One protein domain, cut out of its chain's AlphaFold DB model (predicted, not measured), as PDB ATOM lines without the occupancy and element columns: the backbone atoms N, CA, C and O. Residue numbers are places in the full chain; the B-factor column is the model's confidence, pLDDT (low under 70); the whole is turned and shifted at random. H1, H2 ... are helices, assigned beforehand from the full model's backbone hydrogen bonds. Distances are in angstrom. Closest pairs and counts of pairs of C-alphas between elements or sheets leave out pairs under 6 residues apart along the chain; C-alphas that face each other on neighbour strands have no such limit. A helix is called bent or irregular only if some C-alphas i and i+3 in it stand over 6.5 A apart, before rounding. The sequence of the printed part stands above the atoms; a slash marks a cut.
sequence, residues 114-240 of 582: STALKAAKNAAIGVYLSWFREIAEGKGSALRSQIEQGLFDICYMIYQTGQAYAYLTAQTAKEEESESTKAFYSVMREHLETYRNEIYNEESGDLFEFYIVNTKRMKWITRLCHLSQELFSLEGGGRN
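Overview. This is residues 114 to 240 of the 582 residues of an uncharacterized protein of Nematocida displodere (UniProt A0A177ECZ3). Three long helices, H4, H5 and H6, make an elongated bundle, with the shorter H1 packed on it near one end, where H5 ends and H6 begins. H5 and H6 lie side by side, H4 crosses H6 slantwise, and a small helical hairpin, H2 and H3, packs on H4 through H2 at the same end as H1; at the other end residues 233 to 239 stick out. The printed part has 127 residues with six named helices, H1 to H6 in order along the chain, and no named strand: the class is all helix. It is compact, with a radius of gyration of the C-alphas of 16.0 A, and spans 50 by 30 by 20 A.

Arrangement. H1, residues 114 to 124, touches residues 155 to 165 of H4, residues 149 to 172, at a steep tilt of 42 degrees, the same way; their closest C-alphas, those of Ala 124 and Gly 162, are 4.2 A apart. H2, residues 131 to 136, touches H4 with the C-alphas of Phe 132 and Tyr 159 closest, 6.4 A apart. H2 forms a helical hairpin with H3, residues 140 to 146, which is close to H4 but not clearly touching. H4 and H5, residues 179 to 201, are a hairpin at 37 degrees, only just a steep tilt; the closest C-alphas, those of Thr 172 and Tyr 185, are 5.3 A apart. H5 and H6, residues 207 to 235, form another hairpin at a shallow tilt of 12 degrees, with the C-alphas of Tyr 195 and Arg 217 closest, 6.8 A apart. H4 and H6 touch at a steep tilt of 41 degrees, the same way; the C-alphas of Ala 164 and Cys 225 are closest, 5.6 A apart. H1 and H5 only just touch, only at their ends, with 3 pairs of C-alphas within 8 A. Every O i to N i+4 pair is within hydrogen-bond range in H1, H2, H3, H4 and H5, and 23 of 25 in H6.

Along the chain. H1 begins at C-alpha 114, (132.242, 112.751, 133.577), and is 15.4 A long; H2 is 8.8 A and H3 9.8 A. H4 measures 34.6 A and H5 33.0 A. H6, 38.8 A, ends at C-alpha 235, (95.729, 107.999, 156.066); it is irregular, with C-alphas 213 and 216 7.5 A apart, and has a kink of 59 degrees near residue 214.

Size, cuts and confidence. The C-alphas farthest apart, those of Gln 146 and Asn 240, are 50.2 A apart. The printed part has no cut and no long link. Its mean pLDDT is 78.9, with 27 residues under 70, among them residues 145 to 151 and 231 to 240.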
ATOM      1  N   SER A 114     133.114 111.580 133.743       68.94
ATOM      2  CA  SER A 114     132.242 112.751 133.577       68.94
ATOM      3  C   SER A 114     130.786 112.397 133.242       68.94
ATOM      4  O   SER A 114     129.858 113.062 133.707       68.94
ATOM      5  N   THR A 115     130.569 111.351 132.443       71.94
ATOM      6  CA  THR A 115     129.236 110.871 132.057       71.94
ATOM      7  C   THR A 115     128.587 110.124 133.217       71.94
ATOM      8  O   THR A 115     127.430 110.400 133.528       71.94
ATOM      9  N   ALA A 116     129.345 109.277 133.918       71.06
ATOM     10  CA  ALA A 116     128.896 108.561 135.108       71.06
ATOM     11  C   ALA A 116     128.515 109.527 136.243       71.06
ATOM     12  O   ALA A 116     127.459 109.370 136.850       71.06
ATOM     13  N   LEU A 117     129.309 110.579 136.475       77.12
ATOM     14  CA  LEU A 117     129.010 111.615 137.466       77.12
ATOM     15  C   LEU A 117     127.750 112.414 137.099       77.12
ATOM     16  O   LEU A 117     126.876 112.632 137.939       77.12
ATOM     17  N   LYS A 118     127.606 112.816 135.829       81.31
ATOM     18  CA  LYS A 118     126.393 113.497 135.347       81.31
ATOM     19  C   LYS A 118     125.159 112.596 135.466       81.31
ATOM     20  O   LYS A 118     124.090 113.068 135.854       81.31
ATOM     21  N   ALA A 119     125.301 111.311 135.146       81.81
ATOM     22  CA  ALA A 119     124.246 110.320 135.305       81.81
ATOM     23  C   ALA A 119     123.891 110.111 136.784       81.81
ATOM     24  O   ALA A 119     122.710 110.038 137.099       81.81
ATOM     25  N   ALA A 120     124.873 110.112 137.686       83.56
ATOM     26  CA  ALA A 120     124.668 109.969 139.124       83.56
ATOM     27  C   ALA A 120     123.958 111.168 139.759       83.56
ATOM     28  O   ALA A 120     123.025 110.969 140.534       83.56
ATOM     29  N   LYS A 121     124.323 112.402 139.384       89.56
ATOM     30  CA  LYS A 121     123.602 113.614 139.812       89.56
ATOM     31  C   LYS A 121     122.128 113.569 139.407       89.56
ATOM     32  O   LYS A 121     121.253 113.858 140.215       89.56
ATOM     33  N   ASN A 122     121.850 113.159 138.169       86.75
ATOM     34  CA  ASN A 122     120.480 113.003 137.678       86.75
ATOM     35  C   ASN A 122     119.751 111.839 138.367       86.75
ATOM     36  O   ASN A 122     118.589 111.974 138.745       86.75
ATOM     37  N   ALA A 123     120.432 110.714 138.580       87.94
ATOM     38  CA  ALA A 123     119.846 109.551 139.226       87.94
ATOM     39  C   ALA A 123     119.501 109.821 140.691       87.94
ATOM     40  O   ALA A 123     118.444 109.384 141.128       87.94
ATOM     41  N   ALA A 124     120.316 110.594 141.414       89.50
ATOM     42  CA  ALA A 124     120.063 111.000 142.798       89.50
ATOM     43  C   ALA A 124     118.735 111.765 142.979       89.50
ATOM     44  O   ALA A 124     118.163 111.750 144.064       89.50
ATOM     45  N   ILE A 125     118.216 112.380 141.911       91.19
ATOM     46  CA  ILE A 125     116.922 113.080 141.891       91.19
ATOM     47  C   ILE A 125     115.859 112.358 141.042       91.19
ATOM     48  O   ILE A 125     114.878 112.961 140.609       91.19
ATOM     49  N   GLY A 126     116.057 111.070 140.754       87.62
ATOM     50  CA  GLY A 126     115.062 110.230 140.087       87.62
ATOM     51  C   GLY A 126     115.040 110.294 138.555       87.62
ATOM     52  O   GLY A 126     114.112 109.771 137.940       87.62
ATOM     53  N   VAL A 127     116.047 110.895 137.914       86.75
ATOM     54  CA  VAL A 127     116.190 110.913 136.450       86.75
ATOM     55  C   VAL A 127     117.248 109.898 136.021       86.75
ATOM     56  O   VAL A 127     118.451 110.135 136.125       86.75
ATOM     57  N   TYR A 128     116.805 108.750 135.508       86.12
ATOM     58  CA  TYR A 128     117.693 107.617 135.238       86.12
ATOM     59  C   TYR A 128     118.261 107.624 133.810       86.12
ATOM     60  O   TYR A 128     117.546 107.502 132.810       86.12
ATOM     61  N   LEU A 129     119.588 107.727 133.722       77.19
ATOM     62  CA  LEU A 129     120.369 107.670 132.487       77.19
ATOM     63  C   LEU A 129     121.447 106.586 132.600       77.19
ATOM     64  O   LEU A 129     121.870 106.250 133.706       77.19
ATOM     65  N   SER A 130     121.906 106.074 131.457       79.06
ATOM     66  CA  SER A 130     123.002 105.096 131.374       79.06
ATOM     67  C   SER A 130     122.826 103.904 132.335       79.06
ATOM     68  O   SER A 130     121.743 103.319 132.374       79.06
ATOM     69  N   TRP A 131     123.833 103.572 133.150       78.81
ATOM     70  CA  TRP A 131     123.815 102.499 134.148       78.81
ATOM     71  C   TRP A 131     122.592 102.549 135.073       78.81
ATOM     72  O   TRP A 131     121.994 101.519 135.374       78.81
ATOM     73  N   PHE A 132     122.143 103.739 135.474       82.00
ATOM     74  CA  PHE A 132     120.964 103.886 136.332       82.00
ATOM     75  C   PHE A 132     119.663 103.526 135.611       82.00
ATOM     76  O   PHE A 132     118.731 103.035 136.244       82.00
ATOM     77  N   ARG A 133     119.599 103.724 134.286       79.38
ATOM     78  CA  ARG A 133     118.464 103.270 133.471       79.38
ATOM     79  C   ARG A 133     118.411 101.747 133.422       79.38
ATOM     80  O   ARG A 133     117.335 101.182 133.563       79.38
ATOM     81  N   GLU A 134     119.555 101.081 133.287       78.19
ATOM     82  CA  GLU A 134     119.606  99.615 133.314       78.19
ATOM     83  C   GLU A 134     119.155  99.045 134.664       78.19
ATOM     84  O   GLU A 134     118.409  98.065 134.700       78.19
ATOM     85  N   ILE A 135     119.545  99.685 135.773       83.56
ATOM     86  CA  ILE A 135     119.049  99.332 137.112       83.56
ATOM     87  C   ILE A 135     117.525  99.528 137.185       83.56
ATOM     88  O   ILE A 135     116.821  98.616 137.621       83.56
ATOM     89  N   ALA A 136     117.013 100.669 136.708       81.06
ATOM     90  CA  ALA A 136     115.585 100.990 136.709       81.06
ATOM     91  C   ALA A 136     114.735 100.023 135.864       81.06
ATOM     92  O   ALA A 136     113.624  99.673 136.252       81.06
ATOM     93  N   GLU A 137     115.266  99.547 134.736       84.56
ATOM     94  CA  GLU A 137     114.618  98.575 133.844       84.56
ATOM     95  C   GLU A 137     114.692  97.121 134.360       84.56
ATOM     96  O   GLU A 137     114.324  96.188 133.645       84.56
ATOM     97  N   GLY A 138     115.196  96.894 135.579       79.94
ATOM     98  CA  GLY A 138     115.327  95.558 136.166       79.94
ATOM     99  C   GLY A 138     116.499  94.739 135.611       79.94
ATOM    100  O   GLY A 138     116.625  93.555 135.918       79.94
ATOM    101  N   LYS A 139     117.398  95.357 134.836       78.25
ATOM    102  CA  LYS A 139     118.608  94.731 134.274       78.25
ATOM    103  C   LYS A 139     119.833  94.889 135.182       78.25
ATOM    104  O   LYS A 139     120.957  94.618 134.765       78.25
ATOM    105  N   GLY A 140     119.635  95.273 136.445       74.94
ATOM    106  CA  GLY A 140     120.715  95.498 137.411       74.94
ATOM    107  C   GLY A 140     121.631  94.285 137.627       74.94
ATOM    108  O   GLY A 140     122.823  94.462 137.842       74.94
ATOM    109  N   SER A 141     121.129  93.051 137.508       71.69
ATOM    110  CA  SER A 141     121.962  91.839 137.593       71.69
ATOM    111  C   SER A 141     122.948  91.715 136.426       71.69
ATOM    112  O   SER A 141     124.094  91.314 136.633       71.69
ATOM    113  N   ALA A 142     122.527  92.099 135.217       68.19
ATOM    114  CA  ALA A 142     123.387  92.140 134.042       68.19
ATOM    115  C   ALA A 142     124.450  93.232 134.201       68.19
ATOM    116  O   ALA A 142     125.633  92.948 134.028       68.19
ATOM    117  N   LEU A 143     124.063  94.431 134.645       69.81
ATOM    118  CA  LEU A 143     125.007  95.512 134.932       69.81
ATOM    119  C   LEU A 143     126.024  95.114 136.015       69.81
ATOM    120  O   LEU A 143     127.223  95.311 135.838       69.81
ATOM    121  N   ARG A 144     125.580  94.470 137.101       72.56
ATOM    122  CA  ARG A 144     126.445  93.965 138.186       72.56
ATOM    123  C   ARG A 144     127.521  92.991 137.693       72.56
ATOM    124  O   ARG A 144     128.578  92.896 138.303       72.56
ATOM    125  N   SER A 145     127.259  92.266 136.604       65.94
ATOM    126  CA  SER A 145     128.247  91.382 135.965       65.94
ATOM    127  C   SER A 145     129.219  92.107 135.023       65.94
ATOM    128  O   SER A 145     130.246  91.540 134.657       65.94
ATOM    129  N   GLN A 146     128.903  93.347 134.636       63.47
ATOM    130  CA  GLN A 146     129.658  94.153 133.671       63.47
ATOM    131  C   GLN A 146     130.552  95.212 134.330       63.47
ATOM    132  O   GLN A 146     131.590  95.557 133.768       63.47
ATOM    133  N   ILE A 147     130.173  95.717 135.507       64.38
ATOM    134  CA  ILE A 147     130.945  96.704 136.275       64.38
ATOM    135  C   ILE A 147     131.425  96.132 137.613       64.38
ATOM    136  O   ILE A 147     130.982  95.080 138.067       64.38
ATOM    137  N   GLU A 148     132.364  96.820 138.261       60.34
ATOM    138  CA  GLU A 148     132.881  96.400 139.563       60.34
ATOM    139  C   GLU A 148     131.800  96.428 140.654       60.34
ATOM    140  O   GLU A 148     131.006  97.360 140.725       60.34
ATOM    141  N   GLN A 149     131.808  95.432 141.549       67.00
ATOM    142  CA  GLN A 149     130.807  95.283 142.610       67.00
ATOM    143  C   GLN A 149     130.653  96.541 143.478       67.00
ATOM    144  O   GLN A 149     129.532  96.979 143.701       67.00
ATOM    145  N   GLY A 150     131.756  97.145 143.934       59.53
ATOM    146  CA  GLY A 150     131.692  98.353 144.766       59.53
ATOM    147  C   GLY A 150     131.113  99.560 144.022       59.53
ATOM    148  O   GLY A 150     130.361 100.341 144.600       59.53
ATOM    149  N   LEU A 151     131.396  99.677 142.721       66.56
ATOM    150  CA  LEU A 151     130.828 100.711 141.857       66.56
ATOM    151  C   LEU A 151     129.328 100.483 141.639       66.56
ATOM    152  O   LEU A 151     128.539 101.421 141.716       66.56
ATOM    153  N   PHE A 152     128.932  99.227 141.420       72.69
ATOM    154  CA  PHE A 152     127.529  98.839 141.336       72.69
ATOM    155  C   PHE A 152     126.776  99.170 142.625       72.69
ATOM    156  O   PHE A 152     125.692  99.738 142.551       72.69
ATOM    157  N   ASP A 153     127.350  98.871 143.791       73.38
ATOM    158  CA  ASP A 153     126.720  99.142 145.084       73.38
ATOM    159  C   ASP A 153     126.497 100.653 145.291       73.38
ATOM    160  O   ASP A 153     125.420 101.061 145.724       73.38
ATOM    161  N   ILE A 154     127.455 101.501 144.893       76.88
ATOM    162  CA  ILE A 154     127.300 102.968 144.907       76.88
ATOM    163  C   ILE A 154     126.178 103.415 143.964       76.88
ATOM    164  O   ILE A 154     125.280 104.152 144.375       76.88
ATOM    165  N   CYS A 155     126.193 102.948 142.713       78.75
ATOM    166  CA  CYS A 155     125.145 103.256 141.741       78.75
ATOM    167  C   CYS A 155     123.765 102.796 142.237       78.75
ATOM    168  O   CYS A 155     122.771 103.500 142.068       78.75
ATOM    169  N   TYR A 156     123.692 101.640 142.891       79.50
ATOM    170  CA  TYR A 156     122.453 101.112 143.438       79.50
ATOM    171  C   TYR A 156     121.936 101.953 144.613       79.50
ATOM    172  O   TYR A 156     120.749 102.265 144.659       79.50
ATOM    173  N   MET A 157     122.814 102.402 145.516       81.69
ATOM    174  CA  MET A 157     122.437 103.307 146.608       81.69
ATOM    175  C   MET A 157     121.922 104.655 146.086       81.69
ATOM    176  O   MET A 157     120.877 105.130 146.525       81.69
ATOM    177  N   ILE A 158     122.613 105.247 145.106       86.25
ATOM    178  CA  ILE A 158     122.190 106.502 144.467       86.25
ATOM    179  C   ILE A 158     120.835 106.320 143.769       86.25
ATOM    180  O   ILE A 158     119.957 107.171 143.897       86.25
ATOM    181  N   TYR A 159     120.637 105.194 143.078       88.38
ATOM    182  CA  TYR A 159     119.358 104.835 142.467       88.38
ATOM    183  C   TYR A 159     118.224 104.740 143.497       88.38
ATOM    184  O   TYR A 159     117.157 105.311 143.280       88.38
ATOM    185  N   GLN A 160     118.447 104.063 144.628       87.31
ATOM    186  CA  GLN A 160     117.445 103.940 145.691       87.31
ATOM    187  C   GLN A 160     117.056 105.302 146.277       87.31
ATOM    188  O   GLN A 160     115.872 105.566 146.493       87.31
ATOM    189  N   THR A 161     118.025 106.195 146.495       91.50
ATOM    190  CA  THR A 161     117.723 107.569 146.911       91.50
ATOM    191  C   THR A 161     116.957 108.333 145.831       91.50
ATOM    192  O   THR A 161     115.999 109.032 146.153       91.50
ATOM    193  N   GLY A 162     117.305 108.148 144.557       90.62
ATOM    194  CA  GLY A 162     116.562 108.695 143.424       90.62
ATOM    195  C   GLY A 162     115.095 108.285 143.391       90.62
ATOM    196  O   GLY A 162     114.219 109.120 143.166       90.62
ATOM    197  N   GLN A 163     114.814 107.010 143.674       92.00
ATOM    198  CA  GLN A 163     113.443 106.516 143.796       92.00
ATOM    199  C   GLN A 163     112.703 107.189 144.951       92.00
ATOM    200  O   GLN A 163     111.558 107.607 144.781       92.00
ATOM    201  N   ALA A 164     113.357 107.311 146.109       92.56
ATOM    202  CA  ALA A 164     112.794 107.990 147.269       92.56
ATOM    203  C   ALA A 164     112.477 109.462 146.960       92.56
ATOM    204  O   ALA A 164     111.374 109.920 147.252       92.56
ATOM    205  N   TYR A 165     113.395 110.177 146.304       94.69
ATOM    206  CA  TYR A 165     113.182 111.553 145.857       94.69
ATOM    207  C   TYR A 165     111.980 111.660 144.914       94.69
ATOM    208  O   TYR A 165     111.052 112.417 145.187       94.69
ATOM    209  N   ALA A 166     111.951 110.857 143.843       90.75
ATOM    210  CA  ALA A 166     110.869 110.879 142.860       90.75
ATOM    211  C   ALA A 166     109.501 110.575 143.489       90.75
ATOM    212  O   ALA A 166     108.510 111.228 143.159       90.75
ATOM    213  N   TYR A 167     109.450 109.617 144.420       90.44
ATOM    214  CA  TYR A 167     108.248 109.318 145.192       90.44
ATOM    215  C   TYR A 167     107.784 110.539 145.993       90.44
ATOM    216  O   TYR A 167     106.641 110.963 145.847       90.44
ATOM    217  N   LEU A 168     108.667 111.146 146.791       90.81
ATOM    218  CA  LEU A 168     108.333 112.313 147.610       90.81
ATOM    219  C   LEU A 168     107.885 113.515 146.759       90.81
ATOM    220  O   LEU A 168     106.916 114.194 147.106       90.81
ATOM    221  N   THR A 169     108.532 113.761 145.617       90.88
ATOM    222  CA  THR A 169     108.122 114.812 144.674       90.88
ATOM    223  C   THR A 169     106.728 114.545 144.109       90.88
ATOM    224  O   THR A 169     105.907 115.456 144.054       90.88
ATOM    225  N   ALA A 170     106.420 113.299 143.739       87.69
ATOM    226  CA  ALA A 170     105.093 112.937 143.247       87.69
ATOM    227  C   ALA A 170     104.007 113.091 144.328       87.69
ATOM    228  O   ALA A 170     102.908 113.548 144.025       87.69
ATOM    229  N   GLN A 171     104.309 112.750 145.585       82.94
ATOM    230  CA  GLN A 171     103.367 112.910 146.696       82.94
ATOM    231  C   GLN A 171     103.095 114.382 147.014       82.94
ATOM    232  O   GLN A 171     101.945 114.790 147.119       82.94
ATOM    233  N   THR A 172     104.142 115.204 147.086       85.38
ATOM    234  CA  THR A 172     103.998 116.640 147.382       85.38
ATOM    235  C   THR A 172     103.314 117.440 146.271       85.38
ATOM    236  O   THR A 172     102.939 118.591 146.511       85.38
ATOM    237  N   ALA A 173     103.161 116.869 145.073       81.75
ATOM    238  CA  ALA A 173     102.479 117.484 143.936       81.75
ATOM    239  C   ALA A 173     100.955 117.256 143.923       81.75
ATOM    240  O   ALA A 173     100.268 117.869 143.108       81.75
ATOM    241  N   LYS A 174     100.418 116.387 144.789       75.50
ATOM    242  CA  LYS A 174      98.974 116.139 144.873       75.50
ATOM    243  C   LYS A 174      98.236 117.350 145.452       75.50
ATOM    244  O   LYS A 174      98.744 118.029 146.346       75.50
ATOM    245  N   GLU A 175      97.034 117.613 144.939       62.41
ATOM    246  CA  GLU A 175      96.096 118.543 145.571       62.41
ATOM    247  C   GLU A 175      95.500 117.863 146.806       62.41
ATOM    248  O   GLU A 175      94.837 116.835 146.703       62.41
ATOM    249  N   GLU A 176      95.795 118.416 147.979       64.88
ATOM    250  CA  GLU A 176      95.451 117.830 149.276       64.88
ATOM    251  C   GLU A 176      94.372 118.659 149.976       64.88
ATOM    252  O   GLU A 176      94.430 119.894 150.011       64.88
ATOM    253  N   GLU A 177      93.400 117.978 150.584       60.50
ATOM    254  CA  GLU A 177      92.232 118.615 151.203       60.50
ATOM    255  C   GLU A 177      92.526 119.170 152.613       60.50
ATOM    256  O   GLU A 177      91.874 120.113 153.072       60.50
ATOM    257  N   SER A 178      93.533 118.627 153.310       70.69
ATOM    258  CA  SER A 178      93.816 118.921 154.722       70.69
ATOM    259  C   SER A 178      94.946 119.953 154.914       70.69
ATOM    260  O   SER A 178      96.011 119.870 154.303       70.69
ATOM    261  N   GLU A 179      94.745 120.938 155.802       72.94
ATOM    262  CA  GLU A 179      95.740 121.994 156.080       72.94
ATOM    263  C   GLU A 179      97.011 121.473 156.774       72.94
ATOM    264  O   GLU A 179      98.093 122.023 156.570       72.94
ATOM    265  N   SER A 180      96.915 120.406 157.573       75.44
ATOM    266  CA  SER A 180      98.098 119.782 158.178       75.44
ATOM    267  C   SER A 180      98.929 119.038 157.135       75.44
ATOM    268  O   SER A 180     100.155 119.152 157.145       75.44
ATOM    269  N   THR A 181      98.276 118.373 156.179       76.81
ATOM    270  CA  THR A 181      98.945 117.730 155.041       76.81
ATOM    271  C   THR A 181      99.628 118.775 154.153       76.81
ATOM    272  O   THR A 181     100.797 118.618 153.792       76.81
ATOM    273  N   LYS A 182      98.969 119.915 153.890       78.06
ATOM    274  CA  LYS A 182      99.578 121.050 153.170       78.06
ATOM    275  C   LYS A 182     100.814 121.603 153.879       78.06
ATOM    276  O   LYS A 182     101.824 121.831 153.216       78.06
ATOM    277  N   ALA A 183     100.760 121.805 155.199       82.19
ATOM    278  CA  ALA A 183     101.907 122.286 155.972       82.19
ATOM    279  C   ALA A 183     103.080 121.294 155.918       82.19
ATOM    280  O   ALA A 183     104.210 121.691 155.629       82.19
ATOM    281  N   PHE A 184     102.802 120.001 156.112       83.69
ATOM    282  CA  PHE A 184     103.803 118.938 156.031       83.69
ATOM    283  C   PHE A 184     104.475 118.887 154.648       83.69
ATOM    284  O   PHE A 184     105.703 118.900 154.553       83.69
ATOM    285  N   TYR A 185     103.696 118.909 153.562       84.06
ATOM    286  CA  TYR A 185     104.252 118.912 152.205       84.06
ATOM    287  C   TYR A 185     104.941 120.205 151.822       84.06
ATOM    288  O   TYR A 185     105.895 120.152 151.054       84.06
ATOM    289  N   SER A 186     104.517 121.350 152.355       87.62
ATOM    290  CA  SER A 186     105.232 122.607 152.142       87.62
ATOM    291  C   SER A 186     106.673 122.505 152.641       87.62
ATOM    292  O   SER A 186     107.595 122.792 151.885       87.62
ATOM    293  N   VAL A 187     106.867 122.028 153.875       90.38
ATOM    294  CA  VAL A 187     108.208 121.824 154.446       90.38
ATOM    295  C   VAL A 187     108.958 120.741 153.676       90.38
ATOM    296  O   VAL A 187     110.112 120.922 153.304       90.38
ATOM    297  N   MET A 188     108.299 119.630 153.338       89.69
ATOM    298  CA  MET A 188     108.941 118.569 152.564       89.69
ATOM    299  C   MET A 188     109.438 119.057 151.193       89.69
ATOM    300  O   MET A 188     110.539 118.691 150.792       89.69
ATOM    301  N   ARG A 189     108.689 119.919 150.490       91.69
ATOM    302  CA  ARG A 189     109.137 120.524 149.222       91.69
ATOM    303  C   ARG A 189     110.393 121.371 149.400       91.69
ATOM    304  O   ARG A 189     111.297 121.249 148.580       91.69
ATOM    305  N   GLU A 190     110.477 122.165 150.464       93.44
ATOM    306  CA  GLU A 190     111.658 122.987 150.766       93.44
ATOM    307  C   GLU A 190     112.913 122.120 150.973       93.44
ATOM    308  O   GLU A 190     113.978 122.399 150.414       93.44
ATOM    309  N   HIS A 191     112.776 120.997 151.685       93.62
ATOM    310  CA  HIS A 191     113.858 120.017 151.852       93.62
ATOM    311  C   HIS A 191     114.255 119.347 150.531       93.62
ATOM    312  O   HIS A 191     115.446 119.190 150.253       93.62
ATOM    313  N   LEU A 192     113.283 118.967 149.692       94.25
ATOM    314  CA  LEU A 192     113.546 118.372 148.373       94.25
ATOM    315  C   LEU A 192     114.234 119.360 147.421       94.25
ATOM    316  O   LEU A 192     115.107 118.966 146.644       94.25
ATOM    317  N   GLU A 193     113.852 120.633 147.460       94.50
ATOM    318  CA  GLU A 193     114.461 121.683 146.646       94.50
ATOM    319  C   GLU A 193     115.892 121.980 147.103       94.50
ATOM    320  O   GLU A 193     116.806 122.014 146.276       94.50
ATOM    321  N   THR A 194     116.110 122.074 148.418       94.00
ATOM    322  CA  THR A 194     117.447 122.213 149.015       94.00
ATOM    323  C   THR A 194     118.347 121.053 148.600       94.00
ATOM    324  O   THR A 194     119.422 121.276 148.047       94.00
ATOM    325  N   TYR A 195     117.875 119.812 148.753       95.25
ATOM    326  CA  TYR A 195     118.610 118.619 148.334       95.25
ATOM    327  C   TYR A 195     118.982 118.648 146.849       95.25
ATOM    328  O   TYR A 195     120.128 118.388 146.487       95.25
ATOM    329  N   ARG A 196     118.029 118.994 145.976       94.56
ATOM    330  CA  ARG A 196     118.273 119.085 144.531       94.56
ATOM    331  C   ARG A 196     119.351 120.121 144.211       94.56
ATOM    332  O   ARG A 196     120.235 119.841 143.400       94.56
ATOM    333  N   ASN A 197     119.274 121.297 144.829       92.94
ATOM    334  CA  ASN A 197     120.237 122.372 144.616       92.94
ATOM    335  C   ASN A 197     121.634 121.959 145.094       92.94
ATOM    336  O   ASN A 197     122.605 122.139 144.362       92.94
ATOM    337  N   GLU A 198     121.734 121.334 146.266       92.31
ATOM    338  CA  GLU A 198     123.000 120.822 146.797       92.31
ATOM    339  C   GLU A 198     123.616 119.747 145.891       92.31
ATOM    340  O   GLU A 198     124.797 119.832 145.566       92.31
ATOM    341  N   ILE A 199     122.826 118.784 145.402       92.75
ATOM    342  CA  ILE A 199     123.307 117.720 144.502       92.75
ATOM    343  C   ILE A 199     123.877 118.282 143.193       92.75
ATOM    344  O   ILE A 199     124.897 117.791 142.694       92.75
ATOM    345  N   TYR A 200     123.232 119.293 142.608       86.75
ATOM    346  CA  TYR A 200     123.706 119.878 141.354       86.75
ATOM    347  C   TYR A 200     124.912 120.792 141.540       86.75
ATOM    348  O   TYR A 200     125.832 120.717 140.718       86.75
ATOM    349  N   ASN A 201     124.919 121.590 142.610       86.88
ATOM    350  CA  ASN A 201     125.983 122.544 142.915       86.88
ATOM    351  C   ASN A 201     127.253 121.878 143.465       86.88
ATOM    352  O   ASN A 201     128.301 122.510 143.467       86.88
ATOM    353  N   GLU A 202     127.183 120.619 143.907       85.38
ATOM    354  CA  GLU A 202     128.349 119.888 144.405       85.38
ATOM    355  C   GLU A 202     129.404 119.678 143.305       85.38
ATOM    356  O   GLU A 202     129.138 119.044 142.278       85.38
ATOM    357  N   GLU A 203     130.621 120.170 143.521       81.12
ATOM    358  CA  GLU A 203     131.760 119.939 142.630       81.12
ATOM    359  C   GLU A 203     132.533 118.705 143.108       81.12
ATOM    360  O   GLU A 203     133.297 118.767 144.065       81.12
ATOM    361  N   SER A 204     132.325 117.560 142.453       74.69
ATOM    362  CA  SER A 204     133.050 116.314 142.743       74.69
ATOM    363  C   SER A 204     133.926 115.922 141.556       74.69
ATOM    364  O   SER A 204     133.491 116.029 140.406       74.69
ATOM    365  N   GLY A 205     135.150 115.467 141.824       62.41
ATOM    366  CA  GLY A 205     136.098 115.015 140.808       62.41
ATOM    367  C   GLY A 205     135.763 113.636 140.240       62.41
ATOM    368  O   GLY A 205     136.028 113.384 139.066       62.41
ATOM    369  N   ASP A 206     135.141 112.772 141.045       70.75
ATOM    370  CA  ASP A 206     134.713 111.432 140.645       70.75
ATOM    371  C   ASP A 206     133.406 110.978 141.330       70.75
ATOM    372  O   ASP A 206     132.828 111.663 142.181       70.75
ATOM    373  N   LEU A 207     132.897 109.811 140.914       66.38
ATOM    374  CA  LEU A 207     131.641 109.246 141.418       66.38
ATOM    375  C   LEU A 207     131.725 108.808 142.891       66.38
ATOM    376  O   LEU A 207     130.721 108.850 143.607       66.38
ATOM    377  N   PHE A 208     132.901 108.374 143.346       69.81
ATOM    378  CA  PHE A 208     133.104 107.919 144.720       69.81
ATOM    379  C   PHE A 208     133.098 109.107 145.687       69.81
ATOM    380  O   PHE A 208     132.403 109.072 146.703       69.81
ATOM    381  N   GLU A 209     133.794 110.184 145.329       68.81
ATOM    382  CA  GLU A 209     133.775 111.465 146.026       68.81
ATOM    383  C   GLU A 209     132.355 112.039 146.078       68.81
ATOM    384  O   GLU A 209     131.869 112.370 147.163       68.81
ATOM    385  N   PHE A 210     131.640 112.045 144.947       78.69
ATOM    386  CA  PHE A 210     130.241 112.474 144.897       78.69
ATOM    387  C   PHE A 210     129.363 111.709 145.889       78.69
ATOM    388  O   PHE A 210     128.581 112.315 146.629       78.69
ATOM    389  N   TYR A 211     129.493 110.381 145.929       74.38
ATOM    390  CA  TYR A 211     128.732 109.550 146.852       74.38
ATOM    391  C   TYR A 211     129.085 109.847 148.312       74.38
ATOM    392  O   TYR A 211     128.181 110.038 149.126       74.38
ATOM    393  N   ILE A 212     130.372 109.936 148.662       74.19
ATOM    394  CA  ILE A 212     130.809 110.192 150.043       74.19
ATOM    395  C   ILE A 212     130.286 111.536 150.544       74.19
ATOM    396  O   ILE A 212     129.673 111.589 151.614       74.19
ATOM    397  N   VAL A 213     130.483 112.603 149.766       78.25
ATOM    398  CA  VAL A 213     130.082 113.958 150.162       78.25
ATOM    399  C   VAL A 213     128.564 114.045 150.346       78.25
ATOM    400  O   VAL A 213     128.078 114.630 151.316       78.25
ATOM    401  N   ASN A 214     127.795 113.371 149.485       83.25
ATOM    402  CA  ASN A 214     126.335 113.426 149.516       83.25
ATOM    403  C   ASN A 214     125.664 112.329 150.352       83.25
ATOM    404  O   ASN A 214     124.446 112.362 150.516       83.25
ATOM    405  N   THR A 215     126.407 111.387 150.942       80.56
ATOM    406  CA  THR A 215     125.820 110.240 151.663       80.56
ATOM    407  C   THR A 215     124.872 110.678 152.786       80.56
ATOM    408  O   THR A 215     123.812 110.078 152.972       80.56
ATOM    409  N   LYS A 216     125.216 111.729 153.545       83.56
ATOM    410  CA  LYS A 216     124.346 112.244 154.622       83.56
ATOM    411  C   LYS A 216     123.024 112.785 154.068       83.56
ATOM    412  O   LYS A 216     121.964 112.434 154.579       83.56
ATOM    413  N   ARG A 217     123.095 113.573 152.991       87.62
ATOM    414  CA  ARG A 217     121.938 114.150 152.289       87.62
ATOM    415  C   ARG A 217     121.049 113.059 151.689       87.62
ATOM    416  O   ARG A 217     119.838 113.070 151.859       87.62
ATOM    417  N   MET A 218     121.661 112.059 151.059       86.00
ATOM    418  CA  MET A 218     120.954 110.920 150.473       86.00
ATOM    419  C   MET A 218     120.211 110.094 151.531       86.00
ATOM    420  O   MET A 218     119.047 109.749 151.339       86.00
ATOM    421  N   LYS A 219     120.841 109.841 152.687       86.25
ATOM    422  CA  LYS A 219     120.187 109.177 153.828       86.25
ATOM    423  C   LYS A 219     119.009 109.982 154.373       86.25
ATOM    424  O   LYS A 219     118.002 109.384 154.743       86.25
ATOM    425  N   TRP A 220     119.128 111.309 154.416       89.56
ATOM    426  CA  TRP A 220     118.040 112.188 154.843       89.56
ATOM    427  C   TRP A 220     116.809 112.054 153.938       89.56
ATOM    428  O   TRP A 220     115.712 111.820 154.437       89.56
ATOM    429  N   ILE A 221     116.992 112.063 152.615       92.31
ATOM    430  CA  ILE A 221     115.896 111.872 151.647       92.31
ATOM    431  C   ILE A 221     115.233 110.503 151.794       92.31
ATOM    432  O   ILE A 221     114.005 110.408 151.846       92.31
ATOM    433  N   THR A 222     116.023 109.437 151.927       86.94
ATOM    434  CA  THR A 222     115.472 108.099 152.175       86.94
ATOM    435  C   THR A 222     114.680 108.060 153.486       86.94
ATOM    436  O   THR A 222     113.616 107.446 153.548       86.94
ATOM    437  N   ARG A 223     115.140 108.760 154.533       86.19
ATOM    438  CA  ARG A 223     114.419 108.853 155.811       86.19
ATOM    439  C   ARG A 223     113.103 109.620 155.681       86.19
ATOM    440  O   ARG A 223     112.097 109.133 156.187       86.19
ATOM    441  N   LEU A 224     113.094 110.760 154.989       87.56
ATOM    442  CA  LEU A 224     111.870 111.511 154.691       87.56
ATOM    443  C   LEU A 224     110.854 110.656 153.923       87.56
ATOM    444  O   LEU A 224     109.663 110.709 154.213       87.56
ATOM    445  N   CYS A 225     111.325 109.813 153.000       87.38
ATOM    446  CA  CYS A 225     110.473 108.885 152.260       87.38
ATOM    447  C   CYS A 225     109.801 107.865 153.183       87.38
ATOM    448  O   CYS A 225     108.587 107.693 153.114       87.38
ATOM    449  N   HIS A 226     110.554 107.259 154.105       83.06
ATOM    450  CA  HIS A 226     109.981 106.357 155.105       83.06
ATOM    451  C   HIS A 226     108.955 107.054 156.006       83.06
ATOM    452  O   HIS A 226     107.870 106.516 156.199       83.06
ATOM    453  N   LEU A 227     109.256 108.264 156.489       79.19
ATOM    454  CA  LEU A 227     108.322 109.047 157.306       79.19
ATOM    455  C   LEU A 227     107.030 109.361 156.541       79.19
ATOM    456  O   LEU A 227     105.935 109.208 157.074       79.19
ATOM    457  N   SER A 228     107.145 109.750 155.269       79.31
ATOM    458  CA  SER A 228     105.990 109.987 154.403       79.31
ATOM    459  C   SER A 228     105.174 108.710 154.172       79.31
ATOM    460  O   SER A 228     103.951 108.759 154.194       79.31
ATOM    461  N   GLN A 229     105.812 107.555 153.978       79.00
ATOM    462  CA  GLN A 229     105.107 106.281 153.800       79.00
ATOM    463  C   GLN A 229     104.381 105.825 155.069       79.00
ATOM    464  O   GLN A 229     103.234 105.390 154.978       79.00
ATOM    465  N   GLU A 230     105.014 105.953 156.239       72.06
ATOM    466  CA  GLU A 230     104.366 105.720 157.535       72.06
ATOM    467  C   GLU A 230     103.126 106.612 157.682       72.06
ATOM    468  O   GLU A 230     102.048 106.108 157.991       72.06
ATOM    469  N   LEU A 231     103.236 107.894 157.326       66.31
ATOM    470  CA  LEU A 231     102.113 108.836 157.293       66.31
ATOM    471  C   LEU A 231     100.969 108.399 156.364       66.31
ATOM    472  O   LEU A 231      99.814 108.372 156.785       66.31
ATOM    473  N   PHE A 232     101.259 107.991 155.128       64.38
ATOM    474  CA  PHE A 232     100.225 107.564 154.175       64.38
ATOM    475  C   PHE A 232      99.571 106.229 154.542       64.38
ATOM    476  O   PHE A 232      98.377 106.031 154.309       64.38
ATOM    477  N   SER A 233     100.329 105.305 155.141       62.09
ATOM    478  CA  SER A 233      99.756 104.064 155.673       62.09
ATOM    479  C   SER A 233      98.737 104.321 156.790       62.09
ATOM    480  O   SER A 233      97.824 103.518 156.981       62.09
ATOM    481  N   LEU A 234      98.852 105.463 157.480       55.06
ATOM    482  CA  LEU A 234      97.912 105.904 158.508       55.06
ATOM    483  C   LEU A 234      96.688 106.625 157.906       55.06
ATOM    484  O   LEU A 234      95.583 106.468 158.429       55.06
ATOM    485  N   GLU A 235      96.841 107.347 156.788       49.28
ATOM    486  CA  GLU A 235      95.729 107.999 156.066       49.28
ATOM    487  C   GLU A 235      94.771 106.994 155.403       49.28
ATOM    488  O   GLU A 235      93.556 107.202 155.415       49.28
ATOM    489  N   GLY A 236      95.273 105.845 154.930       44.94
ATOM    490  CA  GLY A 236      94.444 104.747 154.407       44.94
ATOM    491  C   GLY A 236      93.447 104.146 155.417       44.94
ATOM    492  O   GLY A 236      92.583 103.362 155.029       44.94
ATOM    493  N   GLY A 237      93.547 104.521 156.701       41.38
ATOM    494  CA  GLY A 237      92.650 104.121 157.788       41.38
ATOM    495  C   GLY A 237      91.584 105.153 158.188       41.38
ATOM    496  O   GLY A 237      90.921 104.945 159.201       41.38
ATOM    497  N   GLY A 238      91.415 106.259 157.448       41.84
ATOM    498  CA  GLY A 238      90.362 107.252 157.721       41.84
ATOM    499  C   GLY A 238      90.637 108.171 158.919       41.84
ATOM    500  O   GLY A 238      89.708 108.568 159.622       41.84
ATOM    501  N   ARG A 239      91.907 108.491 159.190       50.84
ATOM    502  CA  ARG A 239      92.318 109.318 160.336       50.84
ATOM    503  C   ARG A 239      92.514 110.795 159.963       50.84
ATOM    504  O   ARG A 239      93.081 111.121 158.927       50.84
ATOM    505  N   ASN A 240      92.019 111.676 160.838       57.41
ATOM    506  CA  ASN A 240      91.874 113.123 160.646       57.41
ATOM    507  C   ASN A 240      93.190 113.922 160.724       57.41
ATOM    508  O   ASN A 240      94.169 113.517 161.352       57.41
TER     509      ASN A 240